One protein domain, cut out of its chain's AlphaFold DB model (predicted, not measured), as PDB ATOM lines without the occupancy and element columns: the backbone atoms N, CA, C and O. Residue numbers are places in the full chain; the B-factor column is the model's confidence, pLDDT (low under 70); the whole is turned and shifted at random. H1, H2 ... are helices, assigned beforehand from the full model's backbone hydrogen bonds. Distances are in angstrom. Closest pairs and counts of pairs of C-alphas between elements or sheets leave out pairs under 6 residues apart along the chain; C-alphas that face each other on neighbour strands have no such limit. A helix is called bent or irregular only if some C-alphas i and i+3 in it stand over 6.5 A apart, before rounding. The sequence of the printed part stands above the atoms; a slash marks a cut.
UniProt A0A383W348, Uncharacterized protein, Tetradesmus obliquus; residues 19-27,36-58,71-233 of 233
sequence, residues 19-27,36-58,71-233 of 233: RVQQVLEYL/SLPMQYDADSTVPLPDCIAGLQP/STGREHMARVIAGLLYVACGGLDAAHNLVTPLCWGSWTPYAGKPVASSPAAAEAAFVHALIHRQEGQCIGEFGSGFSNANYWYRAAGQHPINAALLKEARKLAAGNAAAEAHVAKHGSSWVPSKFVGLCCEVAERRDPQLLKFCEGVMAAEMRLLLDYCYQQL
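This is residues 19 to 27, 36 to 58 and 71 to 233 of the 233 residues of an uncharacterized protein of Tetradesmus obliquus (UniProt A0A383W348). The long helix H9 runs along one side of a bundle of roughly aligned helices, reaching H2 near its last residues and H8 near its first, with H4 deep in the body and H3 packed on H2 and H4. H6 and H7 form a hairpin that packs on H9 at one end of the longest axis, while H1 lies on the outside near H2. The printed part has 195 residues with nine named helices, H1 to H9 in chain order, and no named strand; the class is all helix. It is compact, with a radius of gyration of the C-alphas of 16.1 A, and spans 46 by 33 by 32 A.

H9, residues 208 to 231, is 34.8 A long, from C-alpha 208 at (2.127, -9.444, 23.158) to C-alpha 231 at (21.932, -23.609, 47.952). H2, residues 72 to 88, is 24.6 A long; H4, residues 121 to 135, 20.8 A; and H8, residues 192 to 205, 20.0 A. Among the shorter helices are H3, residues 92 to 103, 15.8 A long, H5, residues 145 to 156, 16.1 A, H6, residues 162 to 173, 16.2 A, and H7, residues 177 to 184, 10.4 A. H1, residues 19 to 27, begins with C-alpha 19 at (31.538, -13.657, 36.367). H3 is irregular: C-alphas 98 and 101 are 7.0 A apart.

H9 is the hub, touching four helices. Its residues 222 to 230 touch H2, opposite ways at a shallow tilt of 19 degrees; the closest C-alphas, of Ile 81 and Leu 226, are 6.5 A apart. Its residues 213 to 224 touch H6, closest at the C-alphas of Ala 169 and Val 217, 5.7 A. H8 and H9 form a hairpin at 36 degrees, only just a steep tilt, closest at the C-alphas of Val 202 and Leu 211, 6.0 A. H7 and H9 only just touch, with 3 pairs of C-alphas within 8 A, the closest those of Ala 179 and Leu 210, 6.3 A. H2, H3, H4, H5, H8 and H9 make an up and down bundle, each running against the one before it. Among the pairs of this bundle that touch, H4 and H5 form a hairpin, the closest C-alphas being those of Ala 129 and Ala 149, 4.1 A apart. H1 and H2 are close but not clearly touching, with the C-alphas of Val 23 and Leu 85 7.3 A apart. Every O i to N i+4 pair is within hydrogen-bond range in H1, H2 and H4 to H9; in H3, 6 of 8 are.

The C-alphas farthest apart, of Lys 113 and Gly 175, are 48.3 A apart. Residues 28 to 35 and 59 to 70 are not printed; the gaps between C-alphas are 18.5 A and 13.2 A. The link from H3 to H4 is long, with 17 residues. No printed residue has a pLDDT under 70.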
ATOM      1  N   ARG A  19      31.952 -13.266  37.719       95.62
ATOM      2  CA  ARG A  19      31.538 -13.657  36.367       95.62
ATOM      3  C   ARG A  19      30.030 -13.900  36.283       95.62
ATOM      4  O   ARG A  19      29.383 -13.428  35.358       95.62
ATOM      5  N   VAL A  20      29.452 -14.549  37.292       97.06
ATOM      6  CA  VAL A  20      28.000 -14.761  37.387       97.06
ATOM      7  C   VAL A  20      27.280 -13.428  37.567       97.06
ATOM      8  O   VAL A  20      26.263 -13.198  36.923       97.06
ATOM      9  N   GLN A  21      27.817 -12.523  38.388       96.12
ATOM     10  CA  GLN A  21      27.240 -11.193  38.565       96.12
ATOM     11  C   GLN A  21      27.175 -10.416  37.238       96.12
ATOM     12  O   GLN A  21      26.130  -9.850  36.932       96.12
ATOM     13  N   GLN A  22      28.233 -10.456  36.420       97.25
ATOM     14  CA  GLN A  22      28.243  -9.831  35.088       97.25
ATOM     15  C   GLN A  22      27.142 -10.389  34.177       97.25
ATOM     16  O   GLN A  22      26.476  -9.630  33.476       97.25
ATOM     17  N   VAL A  23      26.924 -11.707  34.203       98.06
ATOM     18  CA  VAL A  23      25.835 -12.343  33.446       98.06
ATOM     19  C   VAL A  23      24.473 -11.878  33.963       98.06
ATOM     20  O   VAL A  23      23.606 -11.508  33.177       98.06
ATOM     21  N   LEU A  24      24.272 -11.836  35.282       97.06
ATOM     22  CA  LEU A  24      23.012 -11.371  35.869       97.06
ATOM     23  C   LEU A  24      22.726  -9.897  35.549       97.06
ATOM     24  O   LEU A  24      21.578  -9.549  35.288       97.06
ATOM     25  N   GLU A  25      23.748  -9.043  35.531       97.06
ATOM     26  CA  GLU A  25      23.642  -7.640  35.110       97.06
ATOM     27  C   GLU A  25      23.287  -7.525  33.619       97.06
ATOM     28  O   GLU A  25      22.400  -6.750  33.254       97.06
ATOM     29  N   TYR A  26      23.894  -8.345  32.755       97.88
ATOM     30  CA  TYR A  26      23.528  -8.420  31.339       97.88
ATOM     31  C   TYR A  26      22.042  -8.770  31.157       97.88
ATOM     32  O   TYR A  26      21.324  -8.076  30.434       97.88
ATOM     33  N   LEU A  27      21.548  -9.774  31.885       96.94
ATOM     34  CA  LEU A  27      20.161 -10.244  31.794       96.94
ATOM     35  C   LEU A  27      19.119  -9.231  32.291       96.94
ATOM     36  O   LEU A  27      17.954  -9.325  31.911       96.94
ATOM     37  N   SER A  36      12.717 -19.537  19.005       95.06
ATOM     38  CA  SER A  36      12.974 -20.831  18.371       95.06
ATOM     39  C   SER A  36      14.413 -20.808  17.859       95.06
ATOM     40  O   SER A  36      14.653 -20.497  16.690       95.06
ATOM     41  N   LEU A  37      15.377 -20.978  18.768       93.81
ATOM     42  CA  LEU A  37      16.804 -20.935  18.435       93.81
ATOM     43  C   LEU A  37      17.260 -22.319  17.960       93.81
ATOM     44  O   LEU A  37      17.151 -23.274  18.724       93.81
ATOM     45  N   PRO A  38      17.787 -22.466  16.736       94.75
ATOM     46  CA  PRO A  38      18.299 -23.754  16.302       94.75
ATOM     47  C   PRO A  38      19.528 -24.136  17.133       94.75
ATOM     48  O   PRO A  38      20.410 -23.307  17.356       94.75
ATOM     49  N   MET A  39      19.595 -25.396  17.550       95.56
ATOM     50  CA  MET A  39      20.818 -26.000  18.074       95.56
ATOM     51  C   MET A  39      21.610 -26.660  16.948       95.56
ATOM     52  O   MET A  39      21.033 -27.203  16.004       95.56
ATOM     53  N   GLN A  40      22.936 -26.618  17.055       95.06
ATOM     54  CA  GLN A  40      23.845 -27.275  16.115       95.06
ATOM     55  C   GLN A  40      24.146 -28.722  16.523       95.06
ATOM     56  O   GLN A  40      24.490 -29.524  15.658       95.06
ATOM     57  N   TYR A  41      23.979 -29.060  17.807       93.38
ATOM     58  CA  TYR A  41      24.378 -30.347  18.385       93.38
ATOM     59  C   TYR A  41      25.870 -30.626  18.150       93.38
ATOM     60  O   TYR A  41      26.270 -31.722  17.758       93.38
ATOM     61  N   ASP A  42      26.685 -29.598  18.395       93.50
ATOM     62  CA  ASP A  42      28.132 -29.596  18.182       93.50
ATOM     63  C   ASP A  42      28.875 -29.350  19.505       93.50
ATOM     64  O   ASP A  42      28.462 -28.521  20.323       93.50
ATOM     65  N   ALA A  43      29.976 -30.076  19.717       91.19
ATOM     66  CA  ALA A  43      30.887 -29.865  20.841       91.19
ATOM     67  C   ALA A  43      31.524 -28.466  20.789       91.19
ATOM     68  O   ALA A  43      31.670 -27.819  21.829       91.19
ATOM     69  N   ASP A  44      31.828 -27.992  19.578       91.81
ATOM     70  CA  ASP A  44      32.570 -26.763  19.294       91.81
ATOM     71  C   ASP A  44      31.661 -25.697  18.657       91.81
ATOM     72  O   ASP A  44      32.048 -25.008  17.709       91.81
ATOM     73  N   SER A  45      30.425 -25.574  19.164       89.88
ATOM     74  CA  SER A  45      29.426 -24.631  18.644       89.88
ATOM     75  C   SER A  45      30.008 -23.228  18.451       89.88
ATOM     76  O   SER A  45      30.653 -22.651  19.330       89.88
ATOM     77  N   THR A  46      29.746 -22.673  17.271       90.06
ATOM     78  CA  THR A  46      30.263 -21.366  16.832       90.06
ATOM     79  C   THR A  46      29.235 -20.251  16.987       90.06
ATOM     80  O   THR A  46      29.443 -19.136  16.499       90.06
ATOM     81  N   VAL A  47      28.110 -20.537  17.655       91.88
ATOM     82  CA  VAL A  47      27.048 -19.561  17.907       91.88
ATOM     83  C   VAL A  47      27.635 -18.375  18.685       91.88
ATOM     84  O   VAL A  47      28.184 -18.575  19.771       91.88
ATOM     85  N   PRO A  48      27.538 -17.137  18.164       94.81
ATOM     86  CA  PRO A  48      28.040 -15.963  18.865       94.81
ATOM     87  C   PRO A  48      27.334 -15.775  20.208       94.81
ATOM     88  O   PRO A  48      26.105 -15.799  20.279       94.81
ATOM     89  N   LEU A  49      28.114 -15.539  21.262       96.94
ATOM     90  CA  LEU A  49      27.616 -15.318  22.617       96.94
ATOM     91  C   LEU A  49      28.033 -13.941  23.141       96.94
ATOM     92  O   LEU A  49      29.088 -13.439  22.752       96.94
ATOM     93  N   PRO A  50      27.259 -13.342  24.064       97.62
ATOM     94  CA  PRO A  50      27.688 -12.146  24.778       97.62
ATOM     95  C   PRO A  50      29.026 -12.350  25.503       97.62
ATOM     96  O   PRO A  50      29.248 -13.384  26.136       97.62
ATOM     97  N   ASP A  51      29.878 -11.324  25.525       97.88
ATOM     98  CA  ASP A  51      31.203 -11.380  26.167       97.88
ATOM     99  C   ASP A  51      31.156 -11.775  27.651       97.88
ATOM    100  O   ASP A  51      32.118 -12.325  28.191       97.88
ATOM    101  N   CYS A  52      30.045 -11.490  28.337       97.50
ATOM    102  CA  CYS A  52      29.861 -11.841  29.745       97.50
ATOM    103  C   CYS A  52      29.707 -13.354  29.984       97.50
ATOM    104  O   CYS A  52      30.066 -13.819  31.064       97.50
ATOM    105  N   ILE A  53      29.219 -14.114  28.995       98.06
ATOM    106  CA  ILE A  53      28.986 -15.563  29.097       98.06
ATOM    107  C   ILE A  53      29.963 -16.378  28.245       98.06
ATOM    108  O   ILE A  53      30.206 -17.546  28.543       98.06
ATOM    109  N   ALA A  54      30.556 -15.778  27.209       97.06
ATOM    110  CA  ALA A  54      31.517 -16.449  26.346       97.06
ATOM    111  C   ALA A  54      32.650 -17.082  27.173       97.06
ATOM    112  O   ALA A  54      33.275 -16.427  28.017       97.06
ATOM    113  N   GLY A  55      32.873 -18.379  26.949       96.06
ATOM    114  CA  GLY A  55      33.907 -19.161  27.622       96.06
ATOM    115  C   GLY A  55      33.652 -19.466  29.101       96.06
ATOM    116  O   GLY A  55      34.555 -20.017  29.726       96.06
ATOM    117  N   LEU A  56      32.472 -19.152  29.660       97.50
ATOM    118  CA  LEU A  56      32.124 -19.479  31.048       97.50
ATOM    119  C   LEU A  56      32.358 -20.971  31.326       97.50
ATOM    120  O   LEU A  56      31.780 -21.836  30.661       97.50
ATOM    121  N   GLN A  57      33.173 -21.258  32.335       97.44
ATOM    122  CA  GLN A  57      33.452 -22.601  32.825       97.44
ATOM    123  C   GLN A  57      32.704 -22.877  34.137       97.44
ATOM    124  O   GLN A  57      32.425 -21.955  34.905       97.44
ATOM    125  N   PRO A  58      32.443 -24.154  34.480       97.19
ATOM    126  CA  PRO A  58      31.882 -24.519  35.783       97.19
ATOM    127  C   PRO A  58      32.683 -23.976  36.980       97.19
ATOM    128  O   PRO A  58      32.111 -23.644  38.011       97.19
ATOM    129  N   SER A  71      33.760 -31.709  46.022       87.94
ATOM    130  CA  SER A  71      32.922 -32.905  45.978       87.94
ATOM    131  C   SER A  71      32.362 -33.054  44.565       87.94
ATOM    132  O   SER A  71      31.991 -32.067  43.931       87.94
ATOM    133  N   THR A  72      32.232 -34.288  44.078       93.44
ATOM    134  CA  THR A  72      31.614 -34.582  42.772       93.44
ATOM    135  C   THR A  72      30.253 -33.896  42.606       93.44
ATOM    136  O   THR A  72      29.934 -33.385  41.537       93.44
ATOM    137  N   GLY A  73      29.456 -33.817  43.680       95.06
ATOM    138  CA  GLY A  73      28.174 -33.112  43.653       95.06
ATOM    139  C   GLY A  73      28.307 -31.614  43.392       95.06
ATOM    140  O   GLY A  73      27.570 -31.077  42.565       95.06
ATOM    141  N   ARG A  74      29.291 -30.962  44.016       95.06
ATOM    142  CA  ARG A  74      29.575 -29.537  43.813       95.06
ATOM    143  C   ARG A  74      30.006 -29.250  42.373       95.06
ATOM    144  O   ARG A  74      29.531 -28.290  41.777       95.06
ATOM    145  N   GLU A  75      30.840 -30.105  41.783       95.94
ATOM    146  CA  GLU A  75      31.271 -29.976  40.380       95.94
ATOM    147  C   GLU A  75      30.110 -30.137  39.402       95.94
ATOM    148  O   GLU A  75      29.968 -29.365  38.451       95.94
ATOM    149  N   HIS A  76      29.250 -31.127  39.635       97.81
ATOM    150  CA  HIS A  76      28.094 -31.362  38.778       97.81
ATOM    151  C   HIS A  76      27.084 -30.220  38.887       97.81
ATOM    152  O   HIS A  76      26.572 -29.762  37.868       97.81
ATOM    153  N   MET A  77      26.842 -29.703  40.094       98.00
ATOM    154  CA  MET A  77      25.965 -28.552  40.287       98.00
ATOM    155  C   MET A  77      26.540 -27.280  39.647       98.00
ATOM    156  O   MET A  77      25.804 -26.503  39.044       98.00
ATOM    157  N   ALA A  78      27.860 -27.094  39.674       97.69
ATOM    158  CA  ALA A  78      28.512 -25.997  38.965       97.69
ATOM    159  C   ALA A  78      28.296 -26.072  37.442       97.69
ATOM    160  O   ALA A  78      28.037 -25.053  36.800       97.69
ATOM    161  N   ARG A  79      28.317 -27.278  36.854       98.50
ATOM    162  CA  ARG A  79      27.950 -27.486  35.439       98.50
ATOM    163  C   ARG A  79      26.489 -27.136  35.166       98.50
ATOM    164  O   ARG A  79      26.214 -26.504  34.153       98.50
ATOM    165  N   VAL A  80      25.570 -27.513  36.059       98.75
ATOM    166  CA  VAL A  80      24.143 -27.155  35.958       98.75
ATOM    167  C   VAL A  80      23.959 -25.640  35.986       98.75
ATOM    168  O   VAL A  80      23.260 -25.097  35.135       98.75
ATOM    169  N   ILE A  81      24.612 -24.945  36.921       98.69
ATOM    170  CA  ILE A  81      24.547 -23.482  37.036       98.69
ATOM    171  C   ILE A  81      25.113 -22.815  35.779       98.69
ATOM    172  O   ILE A  81      24.465 -21.934  35.219       98.69
ATOM    173  N   ALA A  82      26.282 -23.247  35.297       98.75
ATOM    174  CA  ALA A  82      26.848 -22.729  34.054       98.75
ATOM    175  C   ALA A  82      25.906 -22.975  32.863       98.75
ATOM    176  O   ALA A  82      25.628 -22.047  32.106       98.75
ATOM    177  N   GLY A  83      25.338 -24.180  32.744       98.69
ATOM    178  CA  GLY A  83      24.350 -24.513  31.716       98.69
ATOM    179  C   GLY A  83      23.110 -23.619  31.773       98.69
ATOM    180  O   GLY A  83      22.684 -23.098  30.747       98.69
ATOM    181  N   LEU A  84      22.572 -23.356  32.967       98.81
ATOM    182  CA  LEU A  84      21.440 -22.448  33.160       98.81
ATOM    183  C   LEU A  84      21.753 -21.018  32.694       98.81
ATOM    184  O   LEU A  84      20.917 -20.382  32.051       98.81
ATOM    185  N   LEU A  85      22.954 -20.515  32.990       98.69
ATOM    186  CA  LEU A  85      23.393 -19.187  32.554       98.69
ATOM    187  C   LEU A  85      23.580 -19.119  31.033       98.69
ATOM    188  O   LEU A  85      23.170 -18.138  30.418       98.69
ATOM    189  N   TYR A  86      24.114 -20.174  30.411       98.62
ATOM    190  CA  TYR A  86      24.175 -20.276  28.952       98.62
ATOM    191  C   TYR A  86      22.779 -20.255  28.320       98.62
ATOM    192  O   TYR A  86      22.571 -19.486  27.384       98.62
ATOM    193  N   VAL A  87      21.803 -21.006  28.853       98.50
ATOM    194  CA  VAL A  87      20.404 -20.951  28.374       98.50
ATOM    195  C   VAL A  87      19.861 -19.529  28.433       98.50
ATOM    196  O   VAL A  87      19.272 -19.058  27.463       98.50
ATOM    197  N   ALA A  88      20.078 -18.832  29.550       98.06
ATOM    198  CA  ALA A  88      19.584 -17.472  29.732       98.06
ATOM    199  C   ALA A  88      20.177 -16.471  28.725       98.06
ATOM    200  O   ALA A  88      19.530 -15.480  28.399       98.06
ATOM    201  N   CYS A  89      21.375 -16.748  28.206       97.75
ATOM    202  CA  CYS A  89      22.063 -15.934  27.206       97.75
ATOM    203  C   CYS A  89      21.978 -16.496  25.772       97.75
ATOM    204  O   CYS A  89      22.714 -16.031  24.904       97.75
ATOM    205  N   GLY A  90      21.121 -17.491  25.510       96.88
ATOM    206  CA  GLY A  90      20.919 -18.074  24.175       96.88
ATOM    207  C   GLY A  90      21.976 -19.093  23.723       96.88
ATOM    208  O   GLY A  90      21.937 -19.547  22.583       96.88
ATOM    209  N   GLY A  91      22.903 -19.497  24.596       97.44
ATOM    210  CA  GLY A  91      23.948 -20.485  24.310       97.44
ATOM    211  C   GLY A  91      23.483 -21.928  24.470       97.44
ATOM    212  O   GLY A  91      23.971 -22.641  25.344       97.44
ATOM    213  N   LEU A  92      22.531 -22.359  23.640       97.75
ATOM    214  CA  LEU A  92      21.870 -23.658  23.802       97.75
ATOM    215  C   LEU A  92      22.819 -24.854  23.656       97.75
ATOM    216  O   LEU A  92      22.774 -25.743  24.501       97.75
ATOM    217  N   ASP A  93      23.720 -24.859  22.669       97.81
ATOM    218  CA  ASP A  93      24.691 -25.952  22.498       97.81
ATOM    219  C   ASP A  93      25.661 -26.052  23.685       97.81
ATOM    220  O   ASP A  93      25.858 -27.130  24.246       97.81
ATOM    221  N   ALA A  94      26.216 -24.921  24.140       98.00
ATOM    222  CA  ALA A  94      27.111 -24.891  25.298       98.00
ATOM    223  C   ALA A  94      26.401 -25.385  26.570       98.00
ATOM    224  O   ALA A  94      26.953 -26.187  27.329       98.00
ATOM    225  N   ALA A  95      25.149 -24.963  26.780       98.44
ATOM    226  CA  ALA A  95      24.327 -25.465  27.873       98.44
ATOM    227  C   ALA A  95      24.086 -26.975  27.761       98.44
ATOM    228  O   ALA A  95      24.223 -27.697  28.751       98.44
ATOM    229  N   HIS A  96      23.763 -27.456  26.560       98.12
ATOM    230  CA  HIS A  96      23.458 -28.856  26.276       98.12
ATOM    231  C   HIS A  96      24.661 -29.749  26.564       98.12
ATOM    232  O   HIS A  96      24.563 -30.700  27.340       98.12
ATOM    233  N   ASN A  97      25.834 -29.366  26.067       98.06
ATOM    234  CA  ASN A  97      27.082 -30.096  26.283       98.06
ATOM    235  C   ASN A  97      27.436 -30.195  27.778       98.06
ATOM    236  O   ASN A  97      27.941 -31.220  28.246       98.06
ATOM    237  N   LEU A  98      27.112 -29.163  28.565       98.44
ATOM    238  CA  LEU A  98      27.349 -29.165  30.008       98.44
ATOM    239  C   LEU A  98      26.415 -30.101  30.779       98.44
ATOM    240  O   LEU A  98      26.893 -30.758  31.711       98.44
ATOM    241  N   VAL A  99      25.127 -30.181  30.432       98.62
ATOM    242  CA  VAL A  99      24.123 -30.898  31.247       98.62
ATOM    243  C   VAL A  99      23.783 -32.296  30.740       98.62
ATOM    244  O   VAL A  99      23.481 -33.166  31.560       98.62
ATOM    245  N   THR A 100      23.889 -32.565  29.436       98.38
ATOM    246  CA  THR A 100      23.553 -33.872  28.843       98.38
ATOM    247  C   THR A 100      24.288 -35.034  29.511       98.38
ATOM    248  O   THR A 100      23.623 -35.991  29.905       98.38
ATOM    249  N   PRO A 101      25.604 -34.971  29.791       98.44
ATOM    250  CA  PRO A 101      26.300 -36.084  30.431       98.44
ATOM    251  C   PRO A 101      25.798 -36.376  31.846       98.44
ATOM    252  O   PRO A 101      25.998 -37.476  32.342       98.44
ATOM    253  N   LEU A 102      25.163 -35.410  32.515       98.62
ATOM    254  CA  LEU A 102      24.678 -35.564  33.887       98.62
ATOM    255  C   LEU A 102      23.288 -36.205  33.965       98.62
ATOM    256  O   LEU A 102      22.912 -36.677  35.036       98.62
ATOM    257  N   CYS A 103      22.521 -36.199  32.870       98.12
ATOM    258  CA  CYS A 103      21.121 -36.636  32.850       98.12
ATOM    259  C   CYS A 103      20.764 -37.591  31.700       98.12
ATOM    260  O   CYS A 103      19.666 -38.144  31.691       98.12
ATOM    261  N   TRP A 104      21.678 -37.831  30.759       97.06
ATOM    262  CA  TRP A 104      21.513 -38.789  29.670       97.06
ATOM    263  C   TRP A 104      22.374 -40.030  29.891       97.06
ATOM    264  O   TRP A 104      23.527 -39.947  30.305       97.06
ATOM    265  N   GLY A 105      21.807 -41.204  29.611       95.81
ATOM    266  CA  GLY A 105      22.433 -42.495  29.907       95.81
ATOM    267  C   GLY A 105      23.384 -43.018  28.830       95.81
ATOM    268  O   GLY A 105      23.855 -44.147  28.938       95.81
ATOM    269  N   SER A 106      23.635 -42.265  27.759       96.75
ATOM    270  CA  SER A 106      24.423 -42.730  26.612       96.75
ATOM    271  C   SER A 106      25.436 -41.691  26.153       96.75
ATOM    272  O   SER A 106      25.303 -40.504  26.433       96.75
ATOM    273  N   TRP A 107      26.484 -42.163  25.476       97.31
ATOM    274  CA  TRP A 107      27.482 -41.286  24.870       97.31
ATOM    275  C   TRP A 107      26.858 -40.474  23.732       97.31
ATOM    276  O   TRP A 107      25.998 -40.985  23.012       97.31
ATOM    277  N   THR A 108      27.312 -39.236  23.561       96.12
ATOM    278  CA  THR A 108      26.930 -38.360  22.444       96.12
ATOM    279  C   THR A 108      28.180 -37.734  21.815       96.12
ATOM    280  O   THR A 108      29.166 -37.526  22.529       96.12
ATOM    281  N   PRO A 109      28.170 -37.414  20.507       95.12
ATOM    282  CA  PRO A 109      29.316 -36.786  19.848       95.12
ATOM    283  C   PRO A 109      29.614 -35.371  20.360       95.12
ATOM    284  O   PRO A 109      30.770 -34.967  20.345       95.12
ATOM    285  N   TYR A 110      28.605 -34.650  20.853       93.44
ATOM    286  CA  TYR A 110      28.733 -33.265  21.314       93.44
ATOM    287  C   TYR A 110      29.017 -33.139  22.819       93.44
ATOM    288  O   TYR A 110      29.808 -32.293  23.226       93.44
ATOM    289  N   ALA A 111      28.432 -33.996  23.667       95.50
ATOM    290  CA  ALA A 111      28.604 -33.906  25.122       95.50
ATOM    291  C   ALA A 111      29.518 -34.996  25.712       95.50
ATOM    292  O   ALA A 111      29.913 -34.927  26.878       95.50
ATOM    293  N   GLY A 112      29.867 -36.017  24.928       96.31
ATOM    294  CA  GLY A 112      30.772 -37.082  25.336       96.31
ATOM    295  C   GLY A 112      30.124 -38.149  26.221       96.31
ATOM    296  O   GLY A 112      28.965 -38.528  26.044       96.31
ATOM    297  N   LYS A 113      30.920 -38.719  27.137       97.62
ATOM    298  CA  LYS A 113      30.549 -39.893  27.948       97.62
ATOM    299  C   LYS A 113      29.560 -39.517  29.064       97.62
ATOM    300  O   LYS A 113      29.805 -38.531  29.758       97.62
ATOM    301  N   PRO A 114      28.521 -40.333  29.320       97.88
ATOM    302  CA  PRO A 114      27.595 -40.092  30.416       97.88
ATOM    303  C   PRO A 114      28.270 -40.258  31.782       97.88
ATOM    304  O   PRO A 114      29.199 -41.053  31.962       97.88
ATOM    305  N   VAL A 115      27.745 -39.536  32.764       97.94
ATOM    306  CA  VAL A 115      28.130 -39.582  34.169       97.94
ATOM    307  C   VAL A 115      27.058 -40.351  34.929       97.94
ATOM    308  O   VAL A 115      25.974 -39.843  35.218       97.94
ATOM    309  N   ALA A 116      27.360 -41.611  35.237       95.69
ATOM    310  CA  ALA A 116      26.437 -42.478  35.954       95.69
ATOM    311  C   ALA A 116      26.115 -41.911  37.345       95.69
ATOM    312  O   ALA A 116      27.014 -41.492  38.073       95.69
ATOM    313  N   SER A 117      24.830 -41.937  37.711       95.50
ATOM    314  CA  SER A 117      24.352 -41.580  39.053       95.50
ATOM    315  C   SER A 117      24.795 -40.191  39.529       95.50
ATOM    316  O   SER A 117      25.103 -40.006  40.707       95.50
ATOM    317  N   SER A 118      24.828 -39.207  38.624       97.56
ATOM    318  CA  SER A 118      25.088 -37.817  38.999       97.56
ATOM    319  C   SER A 118      24.109 -37.362  40.096       97.56
ATOM    320  O   SER A 118      22.896 -37.458  39.896       97.56
ATOM    321  N   PRO A 119      24.586 -36.804  41.224       97.06
ATOM    322  CA  PRO A 119      23.705 -36.248  42.253       97.06
ATOM    323  C   PRO A 119      22.943 -34.998  41.788       97.06
ATOM    324  O   PRO A 119      21.991 -34.609  42.449       97.06
ATOM    325  N   ALA A 120      23.334 -34.393  40.660       98.12
ATOM    326  CA  ALA A 120      22.662 -33.242  40.053       98.12
ATOM    327  C   ALA A 120      21.819 -33.634  38.821       98.12
ATOM    328  O   ALA A 120      21.554 -32.800  37.956       98.12
ATOM    329  N   ALA A 121      21.476 -34.921  38.659       98.38
ATOM    330  CA  ALA A 121      20.780 -35.411  37.465       98.38
ATOM    331  C   ALA A 121      19.395 -34.772  37.273       98.38
ATOM    332  O   ALA A 121      19.011 -34.492  36.137       98.38
ATOM    333  N   ALA A 122      18.663 -34.515  38.362       98.44
ATOM    334  CA  ALA A 122      17.340 -33.899  38.302       98.44
ATOM    335  C   ALA A 122      17.424 -32.438  37.838       98.44
ATOM    336  O   ALA A 122      16.693 -32.032  36.934       98.44
ATOM    337  N   GLU A 123      18.358 -31.663  38.389       98.75
ATOM    338  CA  GLU A 123      18.573 -30.266  38.013       98.75
ATOM    339  C   GLU A 123      19.156 -30.155  36.599       98.75
ATOM    340  O   GLU A 123      18.740 -29.291  35.825       98.75
ATOM    341  N   ALA A 124      20.053 -31.068  36.215       98.81
ATOM    342  CA  ALA A 124      20.555 -31.164  34.849       98.81
ATOM    343  C   ALA A 124      19.428 -31.452  33.850       98.81
ATOM    344  O   ALA A 124      19.334 -30.755  32.844       98.81
ATOM    345  N   ALA A 125      18.537 -32.406  34.141       98.81
ATOM    346  CA  ALA A 125      17.363 -32.683  33.313       98.81
ATOM    347  C   ALA A 125      16.402 -31.483  33.256       98.81
ATOM    348  O   ALA A 125      15.814 -31.210  32.210       98.81
ATOM    349  N   PHE A 126      16.263 -30.730  34.351       98.81
ATOM    350  CA  PHE A 126      15.458 -29.511  34.364       98.81
ATOM    351  C   PHE A 126      16.054 -28.452  33.428       98.81
ATOM    352  O   PHE A 126      15.341 -27.916  32.581       98.81
ATOM    353  N   VAL A 127      17.361 -28.180  33.516       98.88
ATOM    354  CA  VAL A 127      18.050 -27.258  32.593       98.88
ATOM    355  C   VAL A 127      17.962 -27.763  31.154       98.88
ATOM    356  O   VAL A 127      17.699 -26.972  30.254       98.88
ATOM    357  N   HIS A 128      18.066 -29.072  30.932       98.75
ATOM    358  CA  HIS A 128      17.870 -29.693  29.621       98.75
ATOM    359  C   HIS A 128      16.474 -29.395  29.044       98.75
ATOM    360  O   HIS A 128      16.325 -29.063  27.867       98.75
ATOM    361  N   ALA A 129      15.437 -29.398  29.882       98.69
ATOM    362  CA  ALA A 129      14.101 -28.985  29.468       98.69
ATOM    363  C   ALA A 129      14.028 -27.495  29.084       98.69
ATOM    364  O   ALA A 129      13.310 -27.138  28.148       98.69
ATOM    365  N   LEU A 130      14.771 -26.625  29.779       98.62
ATOM    366  CA  LEU A 130      14.861 -25.197  29.449       98.62
ATOM    367  C   LEU A 130      15.562 -24.963  28.106       98.62
ATOM    368  O   LEU A 130      15.079 -24.137  27.332       98.62
ATOM    369  N   ILE A 131      16.633 -25.715  27.821       98.50
ATOM    370  CA  ILE A 131      17.352 -25.694  26.536       98.50
ATOM    371  C   ILE A 131      16.368 -25.935  25.393       98.50
ATOM    372  O   ILE A 131      16.176 -25.075  24.537       98.50
ATOM    373  N   HIS A 132      15.659 -27.063  25.425       98.38
ATOM    374  CA  HIS A 132      14.735 -27.400  24.346       98.38
ATOM    375  C   HIS A 132      13.501 -26.490  24.301       98.38
ATOM    376  O   HIS A 132      12.921 -26.270  23.240       98.38
ATOM    377  N   ARG A 133      13.094 -25.884  25.424       98.25
ATOM    378  CA  ARG A 133      12.030 -24.868  25.386       98.25
ATOM    379  C   ARG A 133      12.473 -23.607  24.634       98.25
ATOM    380  O   ARG A 133      11.625 -22.976  24.018       98.25
ATOM    381  N   GLN A 134      13.755 -23.244  24.693       97.94
ATOM    382  CA  GLN A 134      14.339 -22.150  23.903       97.94
ATOM    383  C   GLN A 134      14.599 -22.543  22.440       97.94
ATOM    384  O   GLN A 134      14.519 -21.685  21.557       97.94
ATOM    385  N   GLU A 135      14.858 -23.829  22.177       97.44
ATOM    386  CA  GLU A 135      14.876 -24.393  20.818       97.44
ATOM    387  C   GLU A 135      13.494 -24.283  20.151       97.44
ATOM    388  O   GLU A 135      13.374 -24.011  18.954       97.44
ATOM    389  N   GLY A 136      12.429 -24.393  20.948       97.06
ATOM    390  CA  GLY A 136      11.081 -23.987  20.568       97.06
ATOM    391  C   GLY A 136      10.511 -24.824  19.427       97.06
ATOM    392  O   GLY A 136      10.313 -26.033  19.568       97.06
ATOM    393  N   GLN A 137      10.201 -24.181  18.300       96.31
ATOM    394  CA  GLN A 137       9.647 -24.854  17.117       96.31
ATOM    395  C   GLN A 137      10.703 -25.540  16.247       96.31
ATOM    396  O   GLN A 137      10.333 -26.297  15.346       96.31
ATOM    397  N   CYS A 138      11.993 -25.273  16.468       96.19
ATOM    398  CA  CYS A 138      13.048 -25.918  15.699       96.19
ATOM    399  C   CYS A 138      12.976 -27.436  15.884       96.19
ATOM    400  O   CYS A 138      12.711 -27.932  16.981       96.19
ATOM    401  N   ILE A 139      13.168 -28.161  14.781       93.69
ATOM    402  CA  ILE A 139      13.238 -29.619  14.794       93.69
ATOM    403  C   ILE A 139      14.677 -30.009  15.105       93.69
ATOM    404  O   ILE A 139      15.580 -29.688  14.334       93.69
ATOM    405  N   GLY A 140      14.854 -30.690  16.228       87.19
ATOM    406  CA  GLY A 140      16.127 -31.205  16.701       87.19
ATOM    407  C   GLY A 140      16.097 -32.723  16.829       87.19
ATOM    408  O   GLY A 140      15.410 -33.431  16.081       87.19
ATOM    409  N   GLU A 141      16.824 -33.238  17.812       79.06
ATOM    410  CA  GLU A 141      16.830 -34.665  18.120       79.06
ATOM    411  C   GLU A 141      15.443 -35.094  18.621       79.06
ATOM    412  O   GLU A 141      14.980 -34.624  19.648       79.06
ATOM    413  N   PHE A 142      14.760 -35.996  17.912       84.88
ATOM    414  CA  PHE A 142      13.484 -36.603  18.341       84.88
ATOM    415  C   PHE A 142      12.226 -35.710  18.321       84.88
ATOM    416  O   PHE A 142      11.189 -36.108  18.860       84.88
ATOM    417  N   GLY A 143      12.249 -34.564  17.637       92.38
ATOM    418  CA  GLY A 143      11.050 -33.754  17.396       92.38
ATOM    419  C   GLY A 143      11.312 -32.258  17.479       92.38
ATOM    420  O   GLY A 143      12.431 -31.803  17.279       92.38
ATOM    421  N   SER A 144      10.262 -31.487  17.768       96.19
ATOM    422  CA  SER A 144      10.414 -30.063  18.095       96.19
ATOM    423  C   SER A 144      11.062 -29.869  19.469       96.19
ATOM    424  O   SER A 144      10.863 -30.694  20.374       96.19
ATOM    425  N   GLY A 145      11.718 -28.729  19.672       97.75
ATOM    426  CA  GLY A 145      12.175 -28.295  20.992       97.75
ATOM    427  C   GLY A 145      11.068 -28.361  22.056       97.75
ATOM    428  O   GLY A 145      11.258 -28.931  23.129       97.75
ATOM    429  N   PHE A 146       9.841 -27.924  21.762       97.75
ATOM    430  CA  PHE A 146       8.733 -28.016  22.729       97.75
ATOM    431  C   PHE A 146       8.358 -29.459  23.119       97.75
ATOM    432  O   PHE A 146       8.047 -29.727  24.286       97.75
ATOM    433  N   SER A 147       8.391 -30.416  22.187       96.94
ATOM    434  CA  SER A 147       8.176 -31.834  22.520       96.94
ATOM    435  C   SER A 147       9.306 -32.401  23.383       96.94
ATOM    436  O   SER A 147       9.025 -33.107  24.357       96.94
ATOM    437  N   ASN A 148      10.556 -32.031  23.097       97.69
ATOM    438  CA  ASN A 148      11.720 -32.454  23.878       97.69
ATOM    439  C   ASN A 148      11.731 -31.841  25.277       97.69
ATOM    440  O   ASN A 148      11.966 -32.542  26.259       97.69
ATOM    441  N   ALA A 149      11.363 -30.566  25.406       98.25
ATOM    442  CA  ALA A 149      11.218 -29.908  26.699       98.25
ATOM    443  C   ALA A 149      10.261 -30.686  27.615       98.25
ATOM    444  O   ALA A 149      10.563 -30.932  28.781       98.25
ATOM    445  N   ASN A 150       9.124 -31.151  27.085       98.25
ATOM    446  CA  ASN A 150       8.179 -31.974  27.844       98.25
ATOM    447  C   ASN A 150       8.764 -33.325  28.276       98.25
ATOM    448  O   ASN A 150       8.454 -33.799  29.370       98.25
ATOM    449  N   TYR A 151       9.579 -33.962  27.433       97.94
ATOM    450  CA  TYR A 151      10.294 -35.180  27.810       97.94
ATOM    451  C   TYR A 151      11.216 -34.919  29.004       97.94
ATOM    452  O   TYR A 151      11.096 -35.599  30.024       97.94
ATOM    453  N   TRP A 152      12.048 -33.885  28.922       98.56
ATOM    454  CA  TRP A 152      13.030 -33.574  29.954       98.56
ATOM    455  C   TRP A 152      12.412 -33.067  31.256       98.56
ATOM    456  O   TRP A 152      12.862 -33.463  32.327       98.56
ATOM    457  N   TYR A 153      11.304 -32.321  31.207       98.56
ATOM    458  CA  TYR A 153      10.549 -31.992  32.421       98.56
ATOM    459  C   TYR A 153      10.000 -33.234  33.127       98.56
ATOM    460  O   TYR A 153       9.943 -33.264  34.355       98.56
ATOM    461  N   ARG A 154       9.599 -34.274  32.383       98.19
ATOM    462  CA  ARG A 154       9.205 -35.553  32.997       98.19
ATOM    463  C   ARG A 154      10.404 -36.280  33.593       98.19
ATOM    464  O   ARG A 154      10.265 -36.831  34.679       98.19
ATOM    465  N   ALA A 155      11.552 -36.263  32.915       98.06
ATOM    466  CA  ALA A 155      12.789 -36.864  33.413       98.06
ATOM    467  C   ALA A 155      13.301 -36.176  34.694       98.06
ATOM    468  O   ALA A 155      13.756 -36.857  35.606       98.06
ATOM    469  N   ALA A 156      13.159 -34.849  34.795       98.19
ATOM    470  CA  ALA A 156      13.502 -34.071  35.986       98.19
ATOM    471  C   ALA A 156      12.583 -34.359  37.189       98.19
ATOM    472  O   ALA A 156      12.988 -34.191  38.338       98.19
ATOM    473  N   GLY A 157      11.342 -34.797  36.945       97.75
ATOM    474  CA  GLY A 157      10.366 -35.076  37.996       97.75
ATOM    475  C   GLY A 157       9.806 -33.812  38.664       97.75
ATOM    476  O   GLY A 157       9.751 -32.729  38.078       97.75
ATOM    477  N   GLN A 158       9.312 -33.951  39.898       97.00
ATOM    478  CA  GLN A 158       8.845 -32.802  40.677       97.00
ATOM    479  C   GLN A 158      10.036 -32.042  41.264       97.00
ATOM    480  O   GLN A 158      10.838 -32.623  41.986       97.00
ATOM    481  N   HIS A 159      10.105 -30.734  41.005       97.69
ATOM    482  CA  HIS A 159      11.199 -29.891  41.477       97.69
ATOM    483  C   HIS A 159      10.765 -29.002  42.658       97.69
ATOM    484  O   HIS A 159       9.648 -28.464  42.628       97.69
ATOM    485  N   PRO A 160      11.630 -28.761  43.665       98.06
ATOM    486  CA  PRO A 160      11.308 -27.916  44.820       98.06
ATOM    487  C   PRO A 160      10.851 -26.489  44.477       98.06
ATOM    488  O   PRO A 160      10.051 -25.898  45.204       98.06
ATOM    489  N   ILE A 161      11.289 -25.936  43.340       98.38
ATOM    490  CA  ILE A 161      10.907 -24.573  42.929       98.38
ATOM    491  C   ILE A 161       9.450 -24.462  42.461       98.38
ATOM    492  O   ILE A 161       8.929 -23.353  42.390       98.38
ATOM    493  N   ASN A 162       8.769 -25.575  42.160       98.06
ATOM    494  CA  ASN A 162       7.437 -25.575  41.542       98.06
ATOM    495  C   ASN A 162       6.401 -24.768  42.343       98.06
ATOM    496  O   ASN A 162       5.585 -24.050  41.764       98.06
ATOM    497  N   ALA A 163       6.431 -24.857  43.675       97.75
ATOM    498  CA  ALA A 163       5.510 -24.104  44.526       97.75
ATOM    499  C   ALA A 163       5.781 -22.590  44.471       97.75
ATOM    500  O   ALA A 163       4.850 -21.790  44.337       97.75
ATOM    501  N   ALA A 164       7.057 -22.196  44.531       98.50
ATOM    502  CA  ALA A 164       7.468 -20.799  44.430       98.50
ATOM    503  C   ALA A 164       7.177 -20.229  43.034       98.50
ATOM    504  O   ALA A 164       6.646 -19.126  42.918       98.50
ATOM    505  N   LEU A 165       7.427 -21.007  41.983       98.69
ATOM    506  CA  LEU A 165       7.185 -20.607  40.602       98.69
ATOM    507  C   LEU A 165       5.697 -20.392  40.318       98.69
ATOM    508  O   LEU A 165       5.328 -19.372  39.746       98.69
ATOM    509  N   LEU A 166       4.818 -21.283  40.792       98.69
ATOM    510  CA  LEU A 166       3.371 -21.080  40.666       98.69
ATOM    511  C   LEU A 166       2.909 -19.801  41.382       98.69
ATOM    512  O   LEU A 166       2.035 -19.092  40.882       98.69
ATOM    513  N   LYS A 167       3.493 -19.486  42.544       98.69
ATOM    514  CA  LYS A 167       3.201 -18.244  43.268       98.69
ATOM    515  C   LYS A 167       3.623 -17.013  42.463       98.69
ATOM    516  O   LYS A 167       2.840 -16.071  42.380       98.69
ATOM    517  N   GLU A 168       4.813 -17.016  41.866       98.75
ATOM    518  CA  GLU A 168       5.269 -15.910  41.015       98.75
ATOM    519  C   GLU A 168       4.427 -15.786  39.739       98.75
ATOM    520  O   GLU A 168       3.983 -14.688  39.413       98.75
ATOM    521  N   ALA A 169       4.085 -16.897  39.085       98.75
ATOM    522  CA  ALA A 169       3.207 -16.889  37.916       98.75
ATOM    523  C   ALA A 169       1.828 -16.283  38.228       98.75
ATOM    524  O   ALA A 169       1.319 -15.479  37.451       98.75
ATOM    525  N   ARG A 170       1.236 -16.586  39.392       98.62
ATOM    526  CA  ARG A 170      -0.027 -15.956  39.831       98.62
ATOM    527  C   ARG A 170       0.098 -14.444  40.001       98.62
ATOM    528  O   ARG A 170      -0.814 -13.724  39.616       98.62
ATOM    529  N   LYS A 171       1.212 -13.962  40.560       98.62
ATOM    530  CA  LYS A 171       1.459 -12.518  40.694       98.62
ATOM    531  C   LYS A 171       1.604 -11.848  39.330       98.62
ATOM    532  O   LYS A 171       1.032 -10.788  39.122       98.62
ATOM    533  N   LEU A 172       2.349 -12.470  38.416       98.50
ATOM    534  CA  LEU A 172       2.584 -11.952  37.065       98.50
ATOM    535  C   LEU A 172       1.315 -11.940  36.206       98.50
ATOM    536  O   LEU A 172       1.173 -11.080  35.343       98.50
ATOM    537  N   ALA A 173       0.405 -12.886  36.438       98.38
ATOM    538  CA  ALA A 173      -0.869 -12.955  35.737       98.38
ATOM    539  C   ALA A 173      -1.893 -11.919  36.229       98.38
ATOM    540  O   ALA A 173      -2.814 -11.603  35.482       98.38
ATOM    541  N   ALA A 174      -1.753 -11.401  37.454       98.12
ATOM    542  CA  ALA A 174      -2.768 -10.567  38.095       98.12
ATOM    543  C   ALA A 174      -3.168  -9.359  37.230       98.12
ATOM    544  O   ALA A 174      -2.328  -8.540  36.851       98.12
ATOM    545  N   GLY A 175      -4.464  -9.240  36.937       96.62
ATOM    546  CA  GLY A 175      -5.008  -8.170  36.093       96.62
ATOM    547  C   GLY A 175      -4.931  -8.443  34.585       96.62
ATOM    548  O   GLY A 175      -5.348  -7.595  33.797       96.62
ATOM    549  N   ASN A 176      -4.449  -9.616  34.169       97.12
ATOM    550  CA  ASN A 176      -4.512 -10.110  32.796       97.12
ATOM    551  C   ASN A 176      -5.362 -11.389  32.748       97.12
ATOM    552  O   ASN A 176      -4.892 -12.477  33.077       97.12
ATOM    553  N   ALA A 177      -6.607 -11.265  32.278       97.38
ATOM    554  CA  ALA A 177      -7.573 -12.363  32.266       97.38
ATOM    555  C   ALA A 177      -7.097 -13.600  31.477       97.38
ATOM    556  O   ALA A 177      -7.369 -14.733  31.878       97.38
ATOM    557  N   ALA A 178      -6.367 -13.408  30.372       96.31
ATOM    558  CA  ALA A 178      -5.833 -14.518  29.587       96.31
ATOM    559  C   ALA A 178      -4.740 -15.263  30.372       96.31
ATOM    560  O   ALA A 178      -4.798 -16.487  30.510       96.31
ATOM    561  N   ALA A 179      -3.788 -14.535  30.959       97.94
ATOM    562  CA  ALA A 179      -2.740 -15.123  31.789       97.94
ATOM    563  C   ALA A 179      -3.315 -15.816  33.039       97.94
ATOM    564  O   ALA A 179      -2.912 -16.934  33.365       97.94
ATOM    565  N   GLU A 180      -4.304 -15.212  33.706       98.44
ATOM    566  CA  GLU A 180      -4.997 -15.799  34.862       98.44
ATOM    567  C   GLU A 180      -5.673 -17.123  34.499       98.44
ATOM    568  O   GLU A 180      -5.514 -18.117  35.213       98.44
ATOM    569  N   ALA A 181      -6.358 -17.171  33.352       97.81
ATOM    570  CA  ALA A 181      -6.966 -18.395  32.843       97.81
ATOM    571  C   ALA A 181      -5.921 -19.486  32.566       97.81
ATOM    572  O   ALA A 181      -6.178 -20.664  32.825       97.81
ATOM    573  N   HIS A 182      -4.729 -19.130  32.078       97.25
ATOM    574  CA  HIS A 182      -3.634 -20.090  31.913       97.25
ATOM    575  C   HIS A 182      -3.089 -20.585  33.253       97.25
ATOM    576  O   HIS A 182      -2.988 -21.797  33.448       97.25
ATOM    577  N   VAL A 183      -2.807 -19.693  34.202       98.00
ATOM    578  CA  VAL A 183      -2.294 -20.069  35.529       98.00
ATOM    579  C   VAL A 183      -3.295 -20.936  36.295       98.00
ATOM    580  O   VAL A 183      -2.892 -21.901  36.947       98.00
ATOM    581  N   ALA A 184      -4.599 -20.674  36.169       97.75
ATOM    582  CA  ALA A 184      -5.649 -21.492  36.778       97.75
ATOM    583  C   ALA A 184      -5.576 -22.964  36.339       97.75
ATOM    584  O   ALA A 184      -5.806 -23.862  37.154       97.75
ATOM    585  N   LYS A 185      -5.162 -23.239  35.091       97.88
ATOM    586  CA  LYS A 185      -4.997 -24.611  34.585       97.88
ATOM    587  C   LYS A 185      -3.962 -25.394  35.391       97.88
ATOM    588  O   LYS A 185      -4.055 -26.615  35.401       97.88
ATOM    589  N   HIS A 186      -2.997 -24.767  36.068       97.06
ATOM    590  CA  HIS A 186      -1.987 -25.476  36.868       97.06
ATOM    591  C   HIS A 186      -2.579 -26.125  38.137       97.06
ATOM    592  O   HIS A 186      -2.060 -27.137  38.599       97.06
ATOM    593  N   GLY A 187      -3.702 -25.622  38.662       95.50
ATOM    594  CA  GLY A 187      -4.292 -26.128  39.904       95.50
ATOM    595  C   GLY A 187      -3.455 -25.754  41.133       95.50
ATOM    596  O   GLY A 187      -3.144 -24.577  41.341       95.50
ATOM    597  N   SER A 188      -3.111 -26.739  41.969       94.38
ATOM    598  CA  SER A 188      -2.355 -26.544  43.220       94.38
ATOM    599  C   SER A 188      -0.831 -26.610  43.063       94.38
ATOM    600  O   SER A 188      -0.121 -26.185  43.972       94.38
ATOM    601  N   SER A 189      -0.319 -27.097  41.930       94.88
ATOM    602  CA  SER A 189       1.118 -27.274  41.679       94.88
ATOM    603  C   SER A 189       1.506 -26.821  40.276       94.88
ATOM    604  O   SER A 189       0.725 -26.964  39.339       94.88
ATOM    605  N   TRP A 190       2.727 -26.314  40.096       98.00
ATOM    606  CA  TRP A 190       3.233 -26.001  38.761       98.00
ATOM    607  C   TRP A 190       3.313 -27.265  37.892       98.00
ATOM    608  O   TRP A 190       3.896 -28.264  38.303       98.00
ATOM    609  N   VAL A 191       2.721 -27.221  36.694       97.75
ATOM    610  CA  VAL A 191       2.773 -28.297  35.701       97.75
ATOM    611  C   VAL A 191       3.542 -27.778  34.481       97.75
ATOM    612  O   VAL A 191       2.955 -27.038  33.685       97.75
ATOM    613  N   PRO A 192       4.823 -28.150  34.303       98.00
ATOM    614  CA  PRO A 192       5.664 -27.591  33.245       98.00
ATOM    615  C   PRO A 192       5.076 -27.740  31.841       98.00
ATOM    616  O   PRO A 192       5.125 -26.799  31.056       98.00
ATOM    617  N   SER A 193       4.423 -28.867  31.541       97.75
ATOM    618  CA  SER A 193       3.843 -29.105  30.214       97.75
ATOM    619  C   SER A 193       2.731 -28.128  29.831       97.75
ATOM    620  O   SER A 193       2.589 -27.789  28.657       97.75
ATOM    621  N   LYS A 194       1.977 -27.607  30.810       98.31
ATOM    622  CA  LYS A 194       0.970 -26.560  30.570       98.31
ATOM    623  C   LYS A 194       1.630 -25.241  30.177       98.31
ATOM    624  O   LYS A 194       1.120 -24.546  29.302       98.31
ATOM    625  N   PHE A 195       2.772 -24.929  30.787       98.56
ATOM    626  CA  PHE A 195       3.537 -23.738  30.446       98.56
ATOM    627  C   PHE A 195       4.263 -23.884  29.105       98.56
ATOM    628  O   PHE A 195       4.191 -22.975  28.290       98.56
ATOM    629  N   VAL A 196       4.861 -25.046  28.814       98.50
ATOM    630  CA  VAL A 196       5.455 -25.341  27.494       98.50
ATOM    631  C   VAL A 196       4.419 -25.188  26.377       98.50
ATOM    632  O   VAL A 196       4.712 -24.567  25.359       98.50
ATOM    633  N   GLY A 197       3.194 -25.687  26.579       98.06
ATOM    634  CA  GLY A 197       2.100 -25.499  25.624       98.06
ATOM    635  C   GLY A 197       1.750 -24.026  25.388       98.06
ATOM    636  O   GLY A 197       1.549 -23.627  24.245       98.06
ATOM    637  N   LEU A 198       1.745 -23.204  26.442       98.00
ATOM    638  CA  LEU A 198       1.550 -21.758  26.310       98.00
ATOM    639  C   LEU A 198       2.724 -21.081  25.579       98.00
ATOM    640  O   LEU A 198       2.486 -20.232  24.726       98.00
ATOM    641  N   CYS A 199       3.976 -21.460  25.855       98.00
ATOM    642  CA  CYS A 199       5.133 -20.942  25.114       98.00
ATOM    643  C   CYS A 199       5.034 -21.262  23.616       98.00
ATOM    644  O   CYS A 199       5.300 -20.390  22.794       98.00
ATOM    645  N   CYS A 200       4.604 -22.480  23.271       97.12
ATOM    646  CA  CYS A 200       4.355 -22.889  21.889       97.12
ATOM    647  C   CYS A 200       3.272 -22.032  21.225       97.12
ATOM    648  O   CYS A 200       3.489 -21.492  20.144       97.12
ATOM    649  N   GLU A 201       2.134 -21.841  21.898       96.06
ATOM    650  CA  GLU A 201       1.046 -20.996  21.396       96.06
ATOM    651  C   GLU A 201       1.504 -19.550  21.156       96.06
ATOM    652  O   GLU A 201       1.201 -18.954  20.120       96.06
ATOM    653  N   VAL A 202       2.254 -18.981  22.100       95.81
ATOM    654  CA  VAL A 202       2.753 -17.605  22.009       95.81
ATOM    655  C   VAL A 202       3.784 -17.450  20.890       95.81
ATOM    656  O   VAL A 202       3.743 -16.442  20.183       95.81
ATOM    657  N   ALA A 203       4.664 -18.436  20.690       93.94
ATOM    658  CA  ALA A 203       5.635 -18.428  19.595       93.94
ATOM    659  C   ALA A 203       4.950 -18.349  18.215       93.94
ATOM    660  O   ALA A 203       5.451 -17.678  17.313       93.94
ATOM    661  N   GLU A 204       3.779 -18.974  18.068       92.19
ATOM    662  CA  GLU A 204       2.989 -18.975  16.830       92.19
ATOM    663  C   GLU A 204       2.137 -17.717  16.658       92.19
ATOM    664  O   GLU A 204       2.144 -17.086  15.600       92.19
ATOM    665  N   ARG A 205       1.365 -17.362  17.690       87.81
ATOM    666  CA  ARG A 205       0.295 -16.356  17.597       87.81
ATOM    667  C   ARG A 205       0.763 -14.940  17.894       87.81
ATOM    668  O   ARG A 205       0.076 -13.992  17.519       87.81
ATOM    669  N   ARG A 206       1.917 -14.796  18.553       82.94
ATOM    670  CA  ARG A 206       2.538 -13.513  18.913       82.94
ATOM    671  C   ARG A 206       1.618 -12.571  19.702       82.94
ATOM    672  O   ARG A 206       1.682 -11.361  19.505       82.94
ATOM    673  N   ASP A 207       0.781 -13.101  20.600       92.31
ATOM    674  CA  ASP A 207       0.029 -12.273  21.556       92.31
ATOM    675  C   ASP A 207       1.023 -11.530  22.474       92.31
ATOM    676  O   ASP A 207       1.718 -12.181  23.262       92.31
ATOM    677  N   PRO A 208       1.111 -10.186  22.414       93.31
ATOM    678  CA  PRO A 208       2.127  -9.444  23.158       93.31
ATOM    679  C   PRO A 208       1.946  -9.505  24.679       93.31
ATOM    680  O   PRO A 208       2.922  -9.409  25.425       93.31
ATOM    681  N   GLN A 209       0.708  -9.639  25.162       94.75
ATOM    682  CA  GLN A 209       0.433  -9.684  26.596       94.75
ATOM    683  C   GLN A 209       0.810 -11.044  27.179       94.75
ATOM    684  O   GLN A 209       1.442 -11.102  28.237       94.75
ATOM    685  N   LEU A 210       0.458 -12.128  26.483       96.38
ATOM    686  CA  LEU A 210       0.867 -13.476  26.877       96.38
ATOM    687  C   LEU A 210       2.371 -13.689  26.699       96.38
ATOM    688  O   LEU A 210       2.977 -14.344  27.542       96.38
ATOM    689  N   LEU A 211       2.989 -13.082  25.680       96.38
ATOM    690  CA  LEU A 211       4.445 -13.068  25.527       96.38
ATOM    691  C   LEU A 211       5.124 -12.457  26.747       96.38
ATOM    692  O   LEU A 211       5.898 -13.143  27.411       96.38
ATOM    693  N   LYS A 212       4.750 -11.231  27.122       96.88
ATOM    694  CA  LYS A 212       5.308 -10.567  28.307       96.88
ATOM    695  C   LYS A 212       5.093 -11.379  29.588       96.88
ATOM    696  O   LYS A 212       5.969 -11.422  30.452       96.88
ATOM    697  N   PHE A 213       3.930 -12.020  29.729       98.06
ATOM    698  CA  PHE A 213       3.658 -12.917  30.851       98.06
ATOM    699  C   PHE A 213       4.624 -14.112  30.868       98.06
ATOM    700  O   PHE A 213       5.246 -14.375  31.898       98.06
ATOM    701  N   CYS A 214       4.787 -14.807  29.742       98.31
ATOM    702  CA  CYS A 214       5.696 -15.942  29.632       98.31
ATOM    703  C   CYS A 214       7.149 -15.560  29.916       98.31
ATOM    704  O   CYS A 214       7.819 -16.266  30.662       98.31
ATOM    705  N   GLU A 215       7.619 -14.435  29.382       97.69
ATOM    706  CA  GLU A 215       8.969 -13.916  29.631       97.69
ATOM    707  C   GLU A 215       9.185 -13.623  31.120       97.69
ATOM    708  O   GLU A 215      10.199 -14.016  31.700       97.69
ATOM    709  N   GLY A 216       8.188 -13.031  31.786       98.31
ATOM    710  CA  GLY A 216       8.208 -12.831  33.234       98.31
ATOM    711  C   GLY A 216       8.295 -14.144  34.019       98.31
ATOM    712  O   GLY A 216       9.069 -14.248  34.972       98.31
ATOM    713  N   VAL A 217       7.535 -15.166  33.614       98.56
ATOM    714  CA  VAL A 217       7.579 -16.497  34.241       98.56
ATOM    715  C   VAL A 217       8.934 -17.166  34.010       98.56
ATOM    716  O   VAL A 217       9.487 -17.736  34.947       98.56
ATOM    717  N   MET A 218       9.496 -17.068  32.806       98.44
ATOM    718  CA  MET A 218      10.813 -17.617  32.472       98.44
ATOM    719  C   MET A 218      11.924 -16.966  33.296       98.44
ATOM    720  O   MET A 218      12.771 -17.672  33.840       98.44
ATOM    721  N   ALA A 219      11.887 -15.642  33.464       98.19
ATOM    722  CA  ALA A 219      12.825 -14.927  34.325       98.19
ATOM    723  C   ALA A 219      12.690 -15.353  35.800       98.19
ATOM    724  O   ALA A 219      13.693 -15.553  36.490       98.19
ATOM    725  N   ALA A 220      11.459 -15.534  36.291       98.56
ATOM    726  CA  ALA A 220      11.219 -16.031  37.644       98.56
ATOM    727  C   ALA A 220      11.712 -17.476  37.831       98.56
ATOM    728  O   ALA A 220      12.333 -17.770  38.852       98.56
ATOM    729  N   GLU A 221      11.470 -18.358  36.860       98.69
ATOM    730  CA  GLU A 221      11.919 -19.754  36.868       98.69
ATOM    731  C   GLU A 221      13.444 -19.854  36.871       98.69
ATOM    732  O   GLU A 221      13.993 -20.562  37.712       98.69
ATOM    733  N   MET A 222      14.121 -19.091  36.007       98.25
ATOM    734  CA  MET A 222      15.582 -19.023  35.968       98.25
ATOM    735  C   MET A 222      16.138 -18.602  37.329       98.25
ATOM    736  O   MET A 222      16.967 -19.311  37.894       98.25
ATOM    737  N   ARG A 223      15.639 -17.498  37.901       98.31
ATOM    738  CA  ARG A 223      16.110 -16.999  39.201       98.31
ATOM    739  C   ARG A 223      15.894 -18.014  40.322       98.31
ATOM    740  O   ARG A 223      16.812 -18.266  41.091       98.31
ATOM    741  N   LEU A 224      14.698 -18.599  40.411       98.62
ATOM    742  CA  LEU A 224      14.375 -19.582  41.450       98.62
ATOM    743  C   LEU A 224      15.237 -20.843  41.331       98.62
ATOM    744  O   LEU A 224      15.669 -21.378  42.350       98.62
ATOM    745  N   LEU A 225      15.482 -21.316  40.106       98.56
ATOM    746  CA  LEU A 225      16.347 -22.468  39.863       98.56
ATOM    747  C   LEU A 225      17.803 -22.141  40.197       98.56
ATOM    748  O   LEU A 225      18.453 -22.930  40.871       98.56
ATOM    749  N   LEU A 226      18.293 -20.966  39.796       98.25
ATOM    750  CA  LEU A 226      19.643 -20.509  40.110       98.25
ATOM    751  C   LEU A 226      19.861 -20.426  41.627       98.25
ATOM    752  O   LEU A 226      20.823 -21.000  42.134       98.25
ATOM    753  N   ASP A 227      18.943 -19.776  42.348       97.50
ATOM    754  CA  ASP A 227      18.980 -19.665  43.811       97.50
ATOM    755  C   ASP A 227      18.985 -21.050  44.476       97.50
ATOM    756  O   ASP A 227      19.757 -21.290  45.405       97.50
ATOM    757  N   TYR A 228      18.151 -21.975  43.989       98.00
ATOM    758  CA  TYR A 228      18.115 -23.349  44.484       98.00
ATOM    759  C   TYR A 228      19.442 -24.079  44.238       98.00
ATOM    760  O   TYR A 228      19.981 -24.669  45.171       98.00
ATOM    761  N   CYS A 229      20.002 -24.004  43.028       97.50
ATOM    762  CA  CYS A 229      21.266 -24.658  42.690       97.50
ATOM    763  C   CYS A 229      22.434 -24.122  43.531       97.50
ATOM    764  O   CYS A 229      23.261 -24.904  43.993       97.50
ATOM    765  N   TYR A 230      22.482 -22.813  43.804       95.81
ATOM    766  CA  TYR A 230      23.487 -22.236  44.707       95.81
ATOM    767  C   TYR A 230      23.347 -22.721  46.151       95.81
ATOM    768  O   TYR A 230      24.355 -22.867  46.831       95.81
ATOM    769  N   GLN A 231      22.132 -23.009  46.626       94.56
ATOM    770  CA  GLN A 231      21.932 -23.609  47.952       94.56
ATOM    771  C   GLN A 231      22.452 -25.052  48.037       94.56
ATOM    772  O   GLN A 231      22.646 -25.550  49.143       94.56
ATOM    773  N   GLN A 232      22.679 -25.713  46.896       93.25
ATOM    774  CA  GLN A 232      23.266 -27.055  46.829       93.25
ATOM    775  C   GLN A 232      24.807 -27.046  46.713       93.25
ATOM    776  O   GLN A 232      25.403 -28.125  46.686       93.25
ATOM    777  N   LEU A 233      25.455 -25.872  46.609       89.75
ATOM    778  CA  LEU A 233      26.918 -25.729  46.492       89.75
ATOM    779  C   LEU A 233      27.630 -25.662  47.846       89.75
ATOM    780  O   LEU A 233      28.644 -26.389  47.972       89.75
TER     781      LEU A 233